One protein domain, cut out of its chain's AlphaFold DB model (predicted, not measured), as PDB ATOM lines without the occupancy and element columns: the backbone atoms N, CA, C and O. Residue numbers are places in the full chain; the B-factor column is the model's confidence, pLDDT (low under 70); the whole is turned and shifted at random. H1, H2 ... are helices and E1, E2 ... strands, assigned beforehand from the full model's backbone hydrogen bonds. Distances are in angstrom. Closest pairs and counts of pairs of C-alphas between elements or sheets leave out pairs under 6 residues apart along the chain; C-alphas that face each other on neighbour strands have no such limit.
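AT A GLANCE: This is residues 78 to 124 of the 125 residues of an uncharacterized protein of Marine Group III euryarchaeote CG-Epi2 (UniProt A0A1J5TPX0). You are looking at a small three-stranded sheet made mainly of the long hairpin E2 and E3, with the short strand E1 beside the first part of E2 and a helical tail, residues 118 to 124, that sticks out beyond the sheet and makes one end of the longest axis. The short helix H1 lies over one face of the sheet, and the long link of residues 86 to 98 loops on that same side, while H2 begins on the opposite face. The printed part has 47 residues, with named elements in the order E1, H1, E2, E3, H2; the sheet runs E1, E2, E3, antiparallel throughout, and the class is mixed, helices and strands. It is only just compact, close to loose, with a radius of gyration of the C-alphas of 11.1 A, and its outline is elongated, spanning 33 by 21 by 15 A.

IN THESE COORDINATES: Find C-alpha 78 at (20.285, -51.115, 4.994); there E1 begins, residues 78 to 81. H1 follows at once, residues 82 to 85. Beyond the long link, look for C-alpha 99 at (13.289, -45.463, 11.107), where E2, residues 99 to 105, sets out and covers 19.8 A. E3, residues 108 to 113, comes back over 17.2 A. H2, residues 114 to 122, runs 12.2 A to C-alpha 122 at (7.440, -30.956, 6.194).

HOW THE PARTS SIT: Start at E2, the inner strand. E2 and E3 form a hairpin, antiparallel at 161 degrees between directions; look at N 103 and O 110, 2.8 A apart and within hydrogen-bond range. On its other side E1 is antiparallel to E2 at 146 degrees, with N 80 and O 100 within hydrogen-bond range at 3.1 A. H1 is on the sheet at a height of 7.6 A, only just over none of the strands, with 2 of its C-alphas falling on E1 and 2 on E2; the closest C-alphas of H1 and E2 are those of Ala 82 and Cys 100, 5.7 A apart. H2 is on the opposite face at a height of 5.9 A over a local plane fitted to just 6 C-alphas, and over none of the strands; its closest C-alpha to E2 is that of Leu 114, 5.2 A from that of Cys 100. H1 and H2 are apart. In H2 every O i to N i+4 pair is within hydrogen-bond range; H1 is too short for such a pair.

THE WHOLE: The two C-alphas farthest apart are those of Asp 106 and Ser 123, 33.9 A. The printed part has no cut. The link from H1 to E2 is long, with 13 residues, and the other links are tight. Mean pLDDT of the printed part is 79.7; look for values under 70 at residues 86 to 91 and 123 to 124.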
ATOM      1  N   LYS A  78      21.342 -50.438   4.242       91.31
ATOM      2  CA  LYS A  78      20.285 -51.115   4.994       91.31
ATOM      3  C   LYS A  78      19.293 -50.097   5.540       91.31
ATOM      4  O   LYS A  78      19.691 -49.024   5.980       91.31
ATOM      5  N   PHE A  79      18.024 -50.476   5.549       90.31
ATOM      6  CA  PHE A  79      16.937 -49.713   6.156       90.31
ATOM      7  C   PHE A  79      16.352 -50.507   7.318       90.31
ATOM      8  O   PHE A  79      16.354 -51.741   7.287       90.31
ATOM      9  N   GLY A  80      15.875 -49.814   8.342       87.19
ATOM     10  CA  GLY A  80      15.298 -50.444   9.523       87.19
ATOM     11  C   GLY A  80      15.245 -49.495  10.709       87.19
ATOM     12  O   GLY A  80      15.759 -48.379  10.651       87.19
ATOM     13  N   ASN A  81      14.655 -49.954  11.811       85.00
ATOM     14  CA  ASN A  81      14.754 -49.204  13.057       85.00
ATOM     15  C   ASN A  81      16.216 -49.132  13.475       85.00
ATOM     16  O   ASN A  81      16.961 -50.101  13.302       85.00
ATOM     17  N   ALA A  82      16.611 -48.027  14.096       80.62
ATOM     18  CA  ALA A  82      17.992 -47.851  14.518       80.62
ATOM     19  C   ALA A  82      18.490 -49.052  15.353       80.62
ATOM     20  O   ALA A  82      19.512 -49.649  15.021       80.62
ATOM     21  N   LYS A  83      17.706 -49.512  16.337       77.44
ATOM     22  CA  LYS A  83      18.005 -50.705  17.161       77.44
ATOM     23  C   LYS A  83      18.336 -51.994  16.382       77.44
ATOM     24  O   LYS A  83      19.029 -52.848  16.928       77.44
ATOM     25  N   ASP A  84      17.849 -52.131  15.148       79.50
ATOM     26  CA  ASP A  84      18.004 -53.324  14.308       79.50
ATOM     27  C   ASP A  84      19.185 -53.183  13.321       79.50
ATOM     28  O   ASP A  84      19.671 -54.172  12.771       79.50
ATOM     29  N   LEU A  85      19.673 -51.955  13.097       76.94
ATOM     30  CA  LEU A  85      20.747 -51.638  12.147       76.94
ATOM     31  C   LEU A  85      22.151 -51.655  12.765       76.94
ATOM     32  O   LEU A  85      23.136 -51.772  12.033       76.94
ATOM     33  N   GLY A  86      22.266 -51.553  14.092       64.75
ATOM     34  CA  GLY A  86      23.552 -51.523  14.786       64.75
ATOM     35  C   GLY A  86      23.460 -51.869  16.271       64.75
ATOM     36  O   GLY A  86      22.387 -52.006  16.849       64.75
ATOM     37  N   THR A  87      24.613 -52.014  16.923       58.62
ATOM     38  CA  THR A  87      24.665 -52.234  18.376       58.62
ATOM     39  C   THR A  87      24.354 -50.938  19.128       58.62
ATOM     40  O   THR A  87      24.897 -49.894  18.763       58.62
ATOM     41  N   LYS A  88      23.596 -51.013  20.236       58.56
ATOM     42  CA  LYS A  88      23.220 -49.864  21.096       58.56
ATOM     43  C   LYS A  88      24.358 -48.872  21.398       58.56
ATOM     44  O   LYS A  88      24.097 -47.692  21.539       58.56
ATOM     45  N   LYS A  89      25.618 -49.323  21.470       61.03
ATOM     46  CA  LYS A  89      26.781 -48.464  21.769       61.03
ATOM     47  C   LYS A  89      27.099 -47.402  20.710       61.03
ATOM     48  O   LYS A  89      27.821 -46.467  21.027       61.03
ATOM     49  N   ILE A  90      26.635 -47.564  19.470       66.31
ATOM     50  CA  ILE A  90      27.025 -46.690  18.348       66.31
ATOM     51  C   ILE A  90      25.855 -45.820  17.874       66.31
ATOM     52  O   ILE A  90      26.038 -44.860  17.131       66.31
ATOM     53  N   ILE A  91      24.643 -46.138  18.325       69.25
ATOM     54  CA  ILE A  91      23.424 -45.448  17.928       69.25
ATOM     55  C   ILE A  91      23.057 -44.476  19.042       69.25
ATOM     56  O   ILE A  91      22.818 -44.925  20.160       69.25
ATOM     57  N   PRO A  92      23.012 -43.164  18.766       71.75
ATOM     58  CA  PRO A  92      22.587 -42.195  19.760       71.75
ATOM     59  C   PRO A  92      21.174 -42.496  20.268       71.75
ATOM     60  O   PRO A  92      20.272 -42.763  19.471       71.75
ATOM     61  N   ASP A  93      20.963 -42.368  21.580       75.00
ATOM     62  CA  ASP A  93      19.668 -42.652  22.218       75.00
ATOM     63  C   ASP A  93      18.511 -41.861  21.586       75.00
ATOM     64  O   ASP A  93      17.388 -42.348  21.498       75.00
ATOM     65  N   TYR A  94      18.790 -40.661  21.066       76.75
ATOM     66  CA  TYR A  94      17.789 -39.779  20.468       76.75
ATOM     67  C   TYR A  94      17.244 -40.229  19.098       76.75
ATOM     68  O   TYR A  94      16.348 -39.557  18.588       76.75
ATOM     69  N   ILE A  95      17.804 -41.272  18.465       78.69
ATOM     70  CA  ILE A  95      17.264 -41.890  17.231       78.69
ATOM     71  C   ILE A  95      16.924 -43.371  17.412       78.69
ATOM     72  O   ILE A  95      16.636 -44.055  16.438       78.69
ATOM     73  N   ILE A  96      16.992 -43.912  18.633       77.44
ATOM     74  CA  ILE A  96      16.914 -45.367  18.849       77.44
ATOM     75  C   ILE A  96      15.590 -45.991  18.369       77.44
ATOM     76  O   ILE A  96      15.562 -47.171  18.004       77.44
ATOM     77  N   ASN A  97      14.521 -45.192  18.354       81.75
ATOM     78  CA  ASN A  97      13.183 -45.579  17.913       81.75
ATOM     79  C   ASN A  97      12.849 -45.108  16.492       81.75
ATOM     80  O   ASN A  97      11.768 -45.432  16.014       81.75
ATOM     81  N   ASP A  98      13.748 -44.372  15.835       85.88
ATOM     82  CA  ASP A  98      13.493 -43.806  14.514       85.88
ATOM     83  C   ASP A  98      13.718 -44.861  13.425       85.88
ATOM     84  O   ASP A  98      14.626 -45.710  13.522       85.88
ATOM     85  N   PHE A  99      12.964 -44.749  12.333       86.94
ATOM     86  CA  PHE A  99      13.289 -45.463  11.107       86.94
ATOM     87  C   PHE A  99      14.501 -44.806  10.435       86.94
ATOM     88  O   PHE A  99      14.572 -43.589  10.250       86.94
ATOM     89  N   CYS A 100      15.510 -45.608  10.109       90.38
ATOM     90  CA  CYS A 100      16.822 -45.123   9.708       90.38
ATOM     91  C   CYS A 100      17.315 -45.781   8.420       90.38
ATOM     92  O   CYS A 100      16.954 -46.907   8.071       90.38
ATOM     93  N   ILE A 101      18.237 -45.082   7.765       91.00
ATOM     94  CA  ILE A 101      19.118 -45.622   6.735       91.00
ATOM     95  C   ILE A 101      20.531 -45.750   7.313       91.00
ATOM     96  O   ILE A 101      21.074 -44.805   7.891       91.00
ATOM     97  N   ALA A 102      21.126 -46.929   7.158       90.06
ATOM     98  CA  ALA A 102      22.519 -47.210   7.470       90.06
ATOM     99  C   ALA A 102      23.305 -47.417   6.173       90.06
ATOM    100  O   ALA A 102      22.930 -48.236   5.331       90.06
ATOM    101  N   ILE A 103      24.403 -46.678   6.033       90.44
ATOM    102  CA  ILE A 103      25.259 -46.663   4.848       90.44
ATOM    103  C   ILE A 103      26.665 -47.095   5.260       90.44
ATOM    104  O   ILE A 103      27.308 -46.433   6.074       90.44
ATOM    105  N   PHE A 104      27.125 -48.212   4.708       87.88
ATOM    106  CA  PHE A 104      28.413 -48.838   4.990       87.88
ATOM    107  C   PHE A 104      29.439 -48.424   3.931       87.88
ATOM    108  O   PHE A 104      29.409 -48.897   2.792       87.88
ATOM    109  N   MET A 105      30.358 -47.550   4.321       83.06
ATOM    110  CA  MET A 105      31.478 -47.081   3.506       83.06
ATOM    111  C   MET A 105      32.730 -47.913   3.827       83.06
ATOM    112  O   MET A 105      32.732 -48.717   4.759       83.06
ATOM    113  N   ASP A 106      33.796 -47.765   3.045       81.12
ATOM    114  CA  ASP A 106      35.037 -48.525   3.279       81.12
ATOM    115  C   ASP A 106      35.772 -48.092   4.560       81.12
ATOM    116  O   ASP A 106      36.506 -48.880   5.152       81.12
ATOM    117  N   ASP A 107      35.554 -46.858   5.014       79.38
ATOM    118  CA  ASP A 107      36.208 -46.236   6.169       79.38
ATOM    119  C   ASP A 107      35.306 -46.122   7.410       79.38
ATOM    120  O   ASP A 107      35.720 -45.594   8.443       79.38
ATOM    121  N   GLY A 108      34.074 -46.630   7.341       81.38
ATOM    122  CA  GLY A 108      33.135 -46.578   8.452       81.38
ATOM    123  C   GLY A 108      31.689 -46.751   8.017       81.38
ATOM    124  O   GLY A 108      31.385 -47.259   6.942       81.38
ATOM    125  N   PHE A 109      30.764 -46.325   8.868       82.62
ATOM    126  CA  PHE A 109      29.350 -46.327   8.528       82.62
ATOM    127  C   PHE A 109      28.662 -45.063   9.027       82.62
ATOM    128  O   PHE A 109      29.089 -44.435   9.995       82.62
ATOM    129  N   VAL A 110      27.579 -44.700   8.350       85.38
ATOM    130  CA  VAL A 110      26.752 -43.540   8.675       85.38
ATOM    131  C   VAL A 110      25.324 -44.012   8.897       85.38
ATOM    132  O   VAL A 110      24.794 -44.773   8.092       85.38
ATOM    133  N   VAL A 111      24.694 -43.539   9.972       86.50
ATOM    134  CA  VAL A 111      23.265 -43.745  10.236       86.50
ATOM    135  C   VAL A 111      22.558 -42.399  10.193       86.50
ATOM    136  O   VAL A 111      23.006 -41.431  10.816       86.50
ATOM    137  N   LYS A 112      21.458 -42.326   9.444       88.38
ATOM    138  CA  LYS A 112      20.598 -41.143   9.342       88.38
ATOM    139  C   LYS A 112      19.155 -41.537   9.639       88.38
ATOM    140  O   LYS A 112      18.677 -42.533   9.105       88.38
ATOM    141  N   SER A 113      18.487 -40.746  10.477       88.44
ATOM    142  CA  SER A 113      17.052 -40.882  10.749       88.44
ATOM    143  C   SER A 113      16.259 -40.328   9.569       88.44
ATOM    144  O   SER A 113      16.490 -39.189   9.152       88.44
ATOM    145  N   LEU A 114      15.370 -41.155   9.022       88.94
ATOM    146  CA  LEU A 114      14.466 -40.785   7.939       88.94
ATOM    147  C   LEU A 114      13.266 -40.006   8.480       88.94
ATOM    148  O   LEU A 114      12.883 -39.017   7.864       88.94
ATOM    149  N   ASP A 115      12.789 -40.335   9.680       86.06
ATOM    150  CA  ASP A 115      11.706 -39.604  10.353       86.06
ATOM    151  C   ASP A 115      12.087 -38.127  10.564       86.06
ATOM    152  O   ASP A 115      11.315 -37.203  10.309       86.06
ATOM    153  N   LYS A 116      13.337 -37.866  10.969       85.19
ATOM    154  CA  LYS A 116      13.842 -36.490  11.116       85.19
ATOM    155  C   LYS A 116      14.006 -35.772   9.786       85.19
ATOM    156  O   LYS A 116      13.842 -34.551   9.733       85.19
ATOM    157  N   LEU A 117      14.374 -36.507   8.739       85.25
ATOM    158  CA  LEU A 117      14.499 -35.961   7.394       85.25
ATOM    159  C   LEU A 117      13.126 -35.518   6.875       85.25
ATOM    160  O   LEU A 117      13.002 -34.399   6.381       85.25
ATOM    161  N   GLU A 118      12.107 -36.356   7.066       83.81
ATOM    162  CA  GLU A 118      10.714 -36.055   6.745       83.81
ATOM    163  C   GLU A 118      10.230 -34.825   7.517       83.81
ATOM    164  O   GLU A 118       9.845 -33.836   6.898       83.81
ATOM    165  N   HIS A 119      10.372 -34.804   8.848       82.25
ATOM    166  CA  HIS A 119       9.976 -33.656   9.670       82.25
ATOM    167  C   HIS A 119      10.606 -32.337   9.216       82.25
ATOM    168  O   HIS A 119       9.936 -31.301   9.189       82.25
ATOM    169  N   LYS A 120      11.894 -32.352   8.859       81.25
ATOM    170  CA  LYS A 120      12.594 -31.165   8.360       81.25
ATOM    171  C   LYS A 120      12.004 -30.682   7.035       81.25
ATOM    172  O   LYS A 120      11.852 -29.476   6.852       81.25
ATOM    173  N   TRP A 121      11.659 -31.602   6.138       76.00
ATOM    174  CA  TRP A 121      11.037 -31.274   4.857       76.00
ATOM    175  C   TRP A 121       9.610 -30.754   5.028       76.00
ATOM    176  O   TRP A 121       9.269 -29.733   4.439       76.00
ATOM    177  N   SER A 122       8.810 -31.386   5.890       71.06
ATOM    178  CA  SER A 122       7.440 -30.956   6.194       71.06
ATOM    179  C   SER A 122       7.384 -29.607   6.908       71.06
ATOM    180  O   SER A 122       6.396 -28.902   6.780       71.06
ATOM    181  N   SER A 123       8.433 -29.242   7.653       64.19
ATOM    182  CA  SER A 123       8.535 -27.940   8.334       64.19
ATOM    183  C   SER A 123       9.107 -26.826   7.444       64.19
ATOM    184  O   SER A 123       9.161 -25.677   7.874       64.19
ATOM    185  N   SER A 124       9.607 -27.168   6.250       53.38
ATOM    186  CA  SER A 124      10.203 -26.222   5.291       53.38
ATOM    187  C   SER A 124       9.279 -25.899   4.105       53.38
ATOM    188  O   SER A 124       9.673 -25.113   3.243       53.38
TER     189      SER A 124